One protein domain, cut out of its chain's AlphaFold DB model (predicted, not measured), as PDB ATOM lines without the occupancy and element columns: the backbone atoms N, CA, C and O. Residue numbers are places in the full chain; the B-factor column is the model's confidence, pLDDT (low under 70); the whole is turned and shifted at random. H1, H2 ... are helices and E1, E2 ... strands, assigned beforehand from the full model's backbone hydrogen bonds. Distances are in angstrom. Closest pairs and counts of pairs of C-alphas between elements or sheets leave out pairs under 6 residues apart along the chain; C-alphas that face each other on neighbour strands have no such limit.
ATOM      1  N   GLY A   9     -39.667  44.614  -9.761       91.88
ATOM      2  CA  GLY A   9     -39.002  45.613  -8.918       91.88
ATOM      3  C   GLY A   9     -37.484  45.648  -9.125       91.88
ATOM      4  O   GLY A   9     -36.894  46.724  -9.179       91.88
ATOM      5  N   ALA A  10     -36.854  44.481  -9.305       92.31
ATOM      6  CA  ALA A  10     -35.424  44.400  -9.599       92.31
ATOM      7  C   ALA A  10     -35.085  44.953 -10.994       92.31
ATOM      8  O   ALA A  10     -34.053  45.600 -11.151       92.31
ATOM      9  N   LEU A  11     -35.962  44.748 -11.980       95.00
ATOM     10  CA  LEU A  11     -35.826  45.272 -13.336       95.00
ATOM     11  C   LEU A  11     -35.876  46.802 -13.341       95.00
ATOM     12  O   LEU A  11     -34.995  47.444 -13.908       95.00
ATOM     13  N   VAL A  12     -36.865  47.387 -12.659       95.38
ATOM     14  CA  VAL A  12     -36.988  48.846 -12.523       95.38
ATOM     15  C   VAL A  12     -35.780  49.428 -11.787       95.38
ATOM     16  O   VAL A  12     -35.202  50.412 -12.243       95.38
ATOM     17  N   ALA A  13     -35.339  48.800 -10.694       93.69
ATOM     18  CA  ALA A  13     -34.152  49.241  -9.963       93.69
ATOM     19  C   ALA A  13     -32.875  49.189 -10.824       93.69
ATOM     20  O   ALA A  13     -32.065  50.116 -10.788       93.69
ATOM     21  N   ALA A  14     -32.706  48.133 -11.625       94.94
ATOM     22  CA  ALA A  14     -31.589  48.006 -12.555       94.94
ATOM     23  C   ALA A  14     -31.633  49.072 -13.661       94.94
ATOM     24  O   ALA A  14     -30.601  49.659 -13.978       94.94
ATOM     25  N   ALA A  15     -32.818  49.371 -14.203       96.50
ATOM     26  CA  ALA A  15     -32.994  50.423 -15.202       96.50
ATOM     27  C   ALA A  15     -32.601  51.807 -14.656       96.50
ATOM     28  O   ALA A  15     -31.838  52.515 -15.308       96.50
ATOM     29  N   HIS A  16     -33.034  52.158 -13.439       96.06
ATOM     30  CA  HIS A  16     -32.607  53.391 -12.754       96.06
ATOM     31  C   HIS A  16     -31.087  53.457 -12.610       96.06
ATOM     32  O   HIS A  16     -30.464  54.440 -13.002       96.06
ATOM     33  N   GLN A  17     -30.473  52.371 -12.135       94.44
ATOM     34  CA  GLN A  17     -29.026  52.317 -11.959       94.44
ATOM     35  C   GLN A  17     -28.258  52.466 -13.283       94.44
ATOM     36  O   GLN A  17     -27.218  53.118 -13.311       94.44
ATOM     37  N   PHE A  18     -28.746  51.888 -14.382       96.12
ATOM     38  CA  PHE A  18     -28.104  52.029 -15.692       96.12
ATOM     39  C   PHE A  18     -28.308  53.391 -16.351       96.12
ATOM     40  O   PHE A  18     -27.507  53.749 -17.214       96.12
ATOM     41  N   ALA A  19     -29.340  54.132 -15.949       96.12
ATOM     42  CA  ALA A  19     -29.570  55.512 -16.360       96.12
ATOM     43  C   ALA A  19     -28.846  56.544 -15.476       96.12
ATOM     44  O   ALA A  19     -28.978  57.733 -15.735       96.12
ATOM     45  N   ASP A  20     -28.112  56.106 -14.444       94.69
ATOM     46  CA  ASP A  20     -27.552  56.977 -13.397       94.69
ATOM     47  C   ASP A  20     -28.625  57.847 -12.705       94.69
ATOM     48  O   ASP A  20     -28.390  58.970 -12.262       94.69
ATOM     49  N   GLU A  21     -29.840  57.305 -12.600       94.44
ATOM     50  CA  GLU A  21     -30.986  57.941 -11.962       94.44
ATOM     51  C   GLU A  21     -31.265  57.300 -10.602       94.44
ATOM     52  O   GLU A  21     -31.133  56.089 -10.397       94.44
ATOM     53  N   LYS A  22     -31.680  58.123  -9.635       91.12
ATOM     54  CA  LYS A  22     -32.100  57.619  -8.325       91.12
ATOM     55  C   LYS A  22     -33.560  57.203  -8.370       91.12
ATOM     56  O   LYS A  22     -34.427  57.986  -8.766       91.12
ATOM     57  N   MET A  23     -33.832  56.011  -7.845       90.12
ATOM     58  CA  MET A  23     -35.201  55.584  -7.595       90.12
ATOM     59  C   MET A  23     -35.851  56.547  -6.582       90.12
ATOM     60  O   MET A  23     -35.244  56.809  -5.538       90.12
ATOM     61  N   PRO A  24     -37.045  57.101  -6.862       87.25
ATOM     62  CA  PRO A  24     -37.693  58.038  -5.949       87.25
ATOM     63  C   PRO A  24     -38.010  57.383  -4.598       87.25
ATOM     64  O   PRO A  24     -38.489  56.247  -4.551       87.25
ATOM     65  N   GLU A  25     -37.771  58.098  -3.496       84.25
ATOM     66  CA  GLU A  25     -38.086  57.596  -2.155       84.25
ATOM     67  C   GLU A  25     -39.592  57.343  -2.005       84.25
ATOM     68  O   GLU A  25     -40.417  58.194  -2.332       84.25
ATOM     69  N   GLY A  26     -39.956  56.153  -1.518       82.44
ATOM     70  CA  GLY A  26     -41.348  55.767  -1.271       82.44
ATOM     71  C   GLY A  26     -42.191  55.480  -2.519       82.44
ATOM     72  O   GLY A  26     -43.343  55.079  -2.366       82.44
ATOM     73  N   ALA A  27     -41.652  55.644  -3.732       82.88
ATOM     74  CA  ALA A  27     -42.354  55.258  -4.951       82.88
ATOM     75  C   ALA A  27     -42.388  53.733  -5.101       82.88
ATOM     76  O   ALA A  27     -41.386  53.047  -4.885       82.88
ATOM     77  N   ASP A  28     -43.537  53.208  -5.523       91.56
ATOM     78  CA  ASP A  28     -43.595  51.839  -6.014       91.56
ATOM     79  C   ASP A  28     -42.881  51.710  -7.373       91.56
ATOM     80  O   ASP A  28     -42.512  52.693  -8.025       91.56
ATOM     81  N   ALA A  29     -42.665  50.469  -7.806       91.56
ATOM     82  CA  ALA A  29     -41.952  50.188  -9.046       91.56
ATOM     83  C   ALA A  29     -42.657  50.757 -10.292       91.56
ATOM     84  O   ALA A  29     -41.981  51.104 -11.257       91.56
ATOM     85  N   ALA A  30     -43.991  50.867 -10.290       90.88
ATOM     86  CA  ALA A  30     -44.737  51.393 -11.431       90.88
ATOM     87  C   ALA A  30     -44.536  52.909 -11.562       90.88
ATOM     88  O   ALA A  30     -44.169  53.395 -12.633       90.88
ATOM     89  N   GLN A  31     -44.666  53.648 -10.458       91.75
ATOM     90  CA  GLN A  31     -44.406  55.085 -10.430       91.75
ATOM     91  C   GLN A  31     -42.934  55.398 -10.722       91.75
ATOM     92  O   GLN A  31     -42.622  56.358 -11.429       91.75
ATOM     93  N   ALA A  32     -42.011  54.584 -10.201       94.31
ATOM     94  CA  ALA A  32     -40.588  54.739 -10.473       94.31
ATOM     95  C   ALA A  32     -40.257  54.517 -11.960       94.31
ATOM     96  O   ALA A  32     -39.411  55.235 -12.499       94.31
ATOM     97  N   ALA A  33     -40.916  53.564 -12.624       94.56
ATOM     98  CA  ALA A  33     -40.763  53.321 -14.056       94.56
ATOM     99  C   ALA A  33     -41.277  54.492 -14.908       94.56
ATOM    100  O   ALA A  33     -40.558  54.957 -15.790       94.56
ATOM    101  N   GLU A  34     -42.476  55.002 -14.609       93.94
ATOM    102  CA  GLU A  34     -43.073  56.159 -15.296       93.94
ATOM    103  C   GLU A  34     -42.172  57.400 -15.179       93.94
ATOM    104  O   GLU A  34     -41.839  58.056 -16.168       93.94
ATOM    105  N   ASN A  35     -41.688  57.674 -13.964       93.31
ATOM    106  CA  ASN A  35     -40.789  58.795 -13.710       93.31
ATOM    107  C   ASN A  35     -39.492  58.671 -14.519       93.31
ATOM    108  O   ASN A  35     -39.032  59.666 -15.077       93.31
ATOM    109  N   LEU A  36     -38.907  57.472 -14.600       95.50
ATOM    110  CA  LEU A  36     -37.699  57.236 -15.391       95.50
ATOM    111  C   LEU A  36     -37.953  57.451 -16.886       95.50
ATOM    112  O   LEU A  36     -37.203  58.184 -17.525       95.50
ATOM    113  N   ALA A  37     -39.031  56.877 -17.425       95.06
ATOM    114  CA  ALA A  37     -39.389  57.012 -18.837       95.06
ATOM    115  C   ALA A  37     -39.546  58.483 -19.264       95.06
ATOM    116  O   ALA A  37     -39.117  58.859 -20.353       95.06
ATOM    117  N   SER A  38     -40.102  59.331 -18.389       93.44
ATOM    118  CA  SER A  38     -40.301  60.764 -18.655       93.44
ATOM    119  C   SER A  38     -39.015  61.603 -18.703       93.44
ATOM    120  O   SER A  38     -39.027  62.703 -19.256       93.44
ATOM    121  N   LYS A  39     -37.913  61.107 -18.126       94.31
ATOM    122  CA  LYS A  39     -36.640  61.838 -18.006       94.31
ATOM    123  C   LYS A  39     -35.662  61.561 -19.145       94.31
ATOM    124  O   LYS A  39     -34.736  62.344 -19.345       94.31
ATOM    125  N   LEU A  40     -35.833  60.451 -19.861       94.81
ATOM    126  CA  LEU A  40     -34.879  60.034 -20.885       94.81
ATOM    127  C   LEU A  40     -35.013  60.902 -22.149       94.81
ATOM    128  O   LEU A  40     -36.112  61.003 -22.704       94.81
ATOM    129  N   PRO A  41     -33.922  61.518 -22.640       92.19
ATOM    130  CA  PRO A  41     -33.971  62.456 -23.765       92.19
ATOM    131  C   PRO A  41     -34.384  61.801 -25.094       92.19
ATOM    132  O   PRO A  41     -35.003  62.450 -25.933       92.19
ATOM    133  N   GLY A  42     -34.075  60.521 -25.289       92.12
ATOM    134  CA  GLY A  42     -34.482  59.706 -26.434       92.12
ATOM    135  C   GLY A  42     -35.880  59.091 -26.302       92.12
ATOM    136  O   GLY A  42     -36.277  58.282 -27.146       92.12
ATOM    137  N   GLY A  43     -36.631  59.461 -25.261       93.94
ATOM    138  CA  GLY A  43     -38.021  59.070 -25.059       93.94
ATOM    139  C   GLY A  43     -38.227  57.554 -25.005       93.94
ATOM    140  O   GLY A  43     -37.439  56.814 -24.419       93.94
ATOM    141  N   ALA A  44     -39.308  57.085 -25.634       93.31
ATOM    142  CA  ALA A  44     -39.745  55.690 -25.550       93.31
ATOM    143  C   ALA A  44     -38.732  54.680 -26.126       93.31
ATOM    144  O   ALA A  44     -38.644  53.560 -25.624       93.31
ATOM    145  N   GLU A  45     -37.951  55.064 -27.142       95.38
ATOM    146  CA  GLU A  45     -36.955  54.170 -27.748       95.38
ATOM    147  C   GLU A  45     -35.726  53.983 -26.864       95.38
ATOM    148  O   GLU A  45     -35.243  52.861 -26.691       95.38
ATOM    149  N   GLU A  46     -35.231  55.062 -26.263       96.25
ATOM    150  CA  GLU A  46     -34.151  54.963 -25.284       96.25
ATOM    151  C   GLU A  46     -34.601  54.180 -24.047       96.25
ATOM    152  O   GLU A  46     -33.872  53.308 -23.574       96.25
ATOM    153  N   PHE A  47     -35.834  54.411 -23.586       97.00
ATOM    154  CA  PHE A  47     -36.409  53.658 -22.477       97.00
ATOM    155  C   PHE A  47     -36.515  52.156 -22.779       97.00
ATOM    156  O   PHE A  47     -36.095  51.337 -21.962       97.00
ATOM    157  N   ALA A  48     -36.988  51.774 -23.970       96.56
ATOM    158  CA  ALA A  48     -37.059  50.372 -24.382       96.56
ATOM    159  C   ALA A  48     -35.674  49.698 -24.401       96.56
ATOM    160  O   ALA A  48     -35.512  48.587 -23.889       96.56
ATOM    161  N   LYS A  49     -34.648  50.384 -24.926       96.25
ATOM    162  CA  LYS A  49     -33.256  49.891 -24.921       96.25
ATOM    163  C   LYS A  49     -32.713  49.735 -23.502       96.25
ATOM    164  O   LYS A  49     -32.057  48.736 -23.204       96.25
ATOM    165  N   LEU A  50     -32.999  50.697 -22.625       97.12
ATOM    166  CA  LEU A  50     -32.601  50.658 -21.221       97.12
ATOM    167  C   LEU A  50     -33.234  49.470 -20.489       97.12
ATOM    168  O   LEU A  50     -32.528  48.734 -19.799       97.12
ATOM    169  N   VAL A  51     -34.538  49.249 -20.675       96.81
ATOM    170  CA  VAL A  51     -35.250  48.100 -20.101       96.81
ATOM    171  C   VAL A  51     -34.680  46.788 -20.633       96.81
ATOM    172  O   VAL A  51     -34.422  45.887 -19.840       96.81
ATOM    173  N   GLY A  52     -34.406  46.683 -21.936       96.38
ATOM    174  CA  GLY A  52     -33.772  45.495 -22.514       96.38
ATOM    175  C   GLY A  52     -32.395  45.205 -21.908       96.38
ATOM    176  O   GLY A  52     -32.110  44.073 -21.523       96.38
ATOM    177  N   ARG A  53     -31.559  46.235 -21.725       95.69
ATOM    178  CA  ARG A  53     -30.272  46.101 -21.023       95.69
ATOM    179  C   ARG A  53     -30.461  45.630 -19.579       95.69
ATOM    180  O   ARG A  53     -29.739  44.741 -19.130       95.69
ATOM    181  N   ALA A  54     -31.413  46.218 -18.860       96.25
ATOM    182  CA  ALA A  54     -31.719  45.869 -17.477       96.25
ATOM    183  C   ALA A  54     -32.240  44.431 -17.331       96.25
ATOM    184  O   ALA A  54     -31.855  43.733 -16.396       96.25
ATOM    185  N   LEU A  55     -33.049  43.967 -18.285       95.88
ATOM    186  CA  LEU A  55     -33.643  42.632 -18.304       95.88
ATOM    187  C   LEU A  55     -32.593  41.520 -18.318       95.88
ATOM    188  O   LEU A  55     -32.728  40.543 -17.588       95.88
ATOM    189  N   TYR A  56     -31.528  41.690 -19.098       95.19
ATOM    190  CA  TYR A  56     -30.468  40.686 -19.245       95.19
ATOM    191  C   TYR A  56     -29.227  40.958 -18.396       95.19
ATOM    192  O   TYR A  56     -28.177  40.355 -18.618       95.19
ATOM    193  N   SER A  57     -29.346  41.856 -17.420       92.31
ATOM    194  CA  SER A  57     -28.292  42.163 -16.462       92.31
ATOM    195  C   SER A  57     -28.680  41.618 -15.093       92.31
ATOM    196  O   SER A  57     -29.594  42.124 -14.441       92.31
ATOM    197  N   VAL A  58     -27.975  40.590 -14.627       86.56
ATOM    198  CA  VAL A  58     -28.257  39.921 -13.353       86.56
ATOM    199  C   VAL A  58     -27.330  40.469 -12.279       86.56
ATOM    200  O   VAL A  58     -26.111  40.455 -12.428       86.56
ATOM    201  N   LYS A  59     -27.895  40.958 -11.172       86.62
ATOM    202  CA  LYS A  59     -27.098  41.471 -10.056       86.62
ATOM    203  C   LYS A  59     -26.499  40.317  -9.252       86.62
ATOM    204  O   LYS A  59     -27.227  39.544  -8.630       86.62
ATOM    205  N   SER A  60     -25.176  40.231  -9.233       84.88
ATOM    206  CA  SER A  60     -24.430  39.270  -8.428       84.88
ATOM    207  C   SER A  60     -24.595  39.583  -6.944       84.88
ATOM    208  O   SER A  60     -24.324  40.698  -6.496       84.88
ATOM    209  N   LEU A  61     -25.030  38.595  -6.160       83.31
ATOM    210  CA  LEU A  61     -25.172  38.746  -4.707       83.31
ATOM    211  C   LEU A  61     -23.813  38.858  -4.005       83.31
ATOM    212  O   LEU A  61     -23.726  39.459  -2.939       83.31
ATOM    213  N   THR A  62     -22.763  38.294  -4.605       86.12
ATOM    214  CA  THR A  62     -21.416  38.267  -4.029       86.12
ATOM    215  C   THR A  62     -20.669  39.569  -4.291       86.12
ATOM    216  O   THR A  62     -20.037  40.108  -3.387       86.12
ATOM    217  N   THR A  63     -20.725  40.080  -5.526       87.75
ATOM    218  CA  THR A  63     -19.954  41.268  -5.933       87.75
ATOM    219  C   THR A  63     -20.789  42.546  -5.938       87.75
ATOM    220  O   THR A  63     -20.234  43.642  -5.967       87.75
ATOM    221  N   GLY A  64     -22.121  42.434  -5.941       85.25
ATOM    222  CA  GLY A  64     -23.043  43.557  -6.115       85.25
ATOM    223  C   GLY A  64     -23.069  44.137  -7.535       85.25
ATOM    224  O   GLY A  64     -23.881  45.030  -7.799       85.25
ATOM    225  N   ALA A  65     -22.212  43.648  -8.439       88.62
ATOM    226  CA  ALA A  65     -22.123  44.085  -9.827       88.62
ATOM    227  C   ALA A  65     -23.193  43.411 -10.697       88.62
ATOM    228  O   ALA A  65     -23.698  42.340 -10.362       88.62
ATOM    229  N   TYR A  66     -23.530  44.038 -11.824       89.88
ATOM    230  CA  TYR A  66     -24.358  43.400 -12.845       89.88
ATOM    231  C   TYR A  66     -23.492  42.577 -13.784       89.88
ATOM    232  O   TYR A  66     -22.516  43.077 -14.342       89.88
ATOM    233  N   GLU A  67     -23.889  41.330 -13.968       90.38
ATOM    234  CA  GLU A  67     -23.281  40.373 -14.879       90.38
ATOM    235  C   GLU A  67     -24.260  40.070 -16.018       90.38
ATOM    236  O   GLU A  67     -25.476  40.226 -15.876       90.38
ATOM    237  N   ALA A  68     -23.731  39.658 -17.170       90.00
ATOM    238  CA  ALA A  68     -24.565  39.251 -18.291       90.00
ATOM    239  C   ALA A  68     -25.367  37.989 -17.942       90.00
ATOM    240  O   ALA A  68     -24.900  37.114 -17.210       90.00
ATOM    241  N   PHE A  69     -26.572  37.889 -18.498       90.88
ATOM    242  CA  PHE A  69     -27.414  36.706 -18.394       90.88
ATOM    243  C   PHE A  69     -26.667  35.423 -18.809       90.88
ATOM    244  O   PHE A  69     -26.074  35.354 -19.885       90.88
ATOM    245  N   ASN A  70     -26.724  34.388 -17.966       89.56
ATOM    246  CA  ASN A  70     -26.109  33.094 -18.253       89.56
ATOM    247  C   ASN A  70     -27.042  32.232 -19.113       89.56
ATOM    248  O   ASN A  70     -27.993  31.637 -18.607       89.56
ATOM    249  N   GLU A  71     -26.730  32.110 -20.402       87.00
ATOM    250  CA  GLU A  71     -27.552  31.364 -21.363       87.00
ATOM    251  C   GLU A  71     -27.659  29.866 -21.057       87.00
ATOM    252  O   GLU A  71     -28.655  29.245 -21.423       87.00
ATOM    253  N   ASN A  72     -26.707  29.287 -20.316       87.44
ATOM    254  CA  ASN A  72     -26.777  27.877 -19.913       87.44
ATOM    255  C   ASN A  72     -28.016  27.589 -19.048       87.44
ATOM    256  O   ASN A  72     -28.561  26.487 -19.099       87.44
ATOM    257  N   LEU A  73     -28.525  28.597 -18.326       89.06
ATOM    258  CA  LEU A  73     -29.755  28.484 -17.536       89.06
ATOM    259  C   LEU A  73     -30.997  28.231 -18.399       89.06
ATOM    260  O   LEU A  73     -32.017  27.774 -17.882       89.06
TER     261      LEU A  73
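This is residues 9 to 73 of the 273 residues of the protein "SIR2_2 domain-containing protein" of Paraburkholderia phenoliruptrix (UniProt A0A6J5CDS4). H1 forms the middle, with H2 side by side with it and H3 crossing it; a small hairpin, E1 and E2, follows H3 at the end away from H2. The 65 printed residues hold H1, H2, H3, E1, E2 in that order, mostly helix, with an antiparallel sheet. The whole is compact, radius of gyration of the C-alphas 12.2 A, spanning 35 by 27 by 17 A.

H1, residues 9 to 18, begins at C-alpha (-39.002, 45.613, -8.918) and measures 14.3 A. H2, 29 to 39, measures 15.6 A; H3, 43 to 55, 18.3 A. E1 is 57 to 59; E2, 66 to 68, ends at (-24.565, 39.251, -18.291).

H1 touches H2 at a shallow tilt of 25 degrees, closest C-alphas Gly 9 and Ala 29, 5.4 A. H3 touches H1 with residues 50 to 55 alone, at a steep 66 degrees, closest C-alphas Ala 15 and Ala 54, 5.2 A. H2 and H3 only just touch, only at the corner, with 3 pairs of C-alphas within 8 A, the closest Ala 37 and Phe 47, 5.8 A. In the hairpin, N 58 and O 67 are within hydrogen-bond range, 2.8 A. Every O i to N i+4 pair is within range in H1 and H3, 6 of 7 in H2.

The farthest C-alphas, Gly 26 and Asn 72, are 36.6 A apart. The printed part has no cut, no link is long, and no printed residue is under 70 in pLDDT.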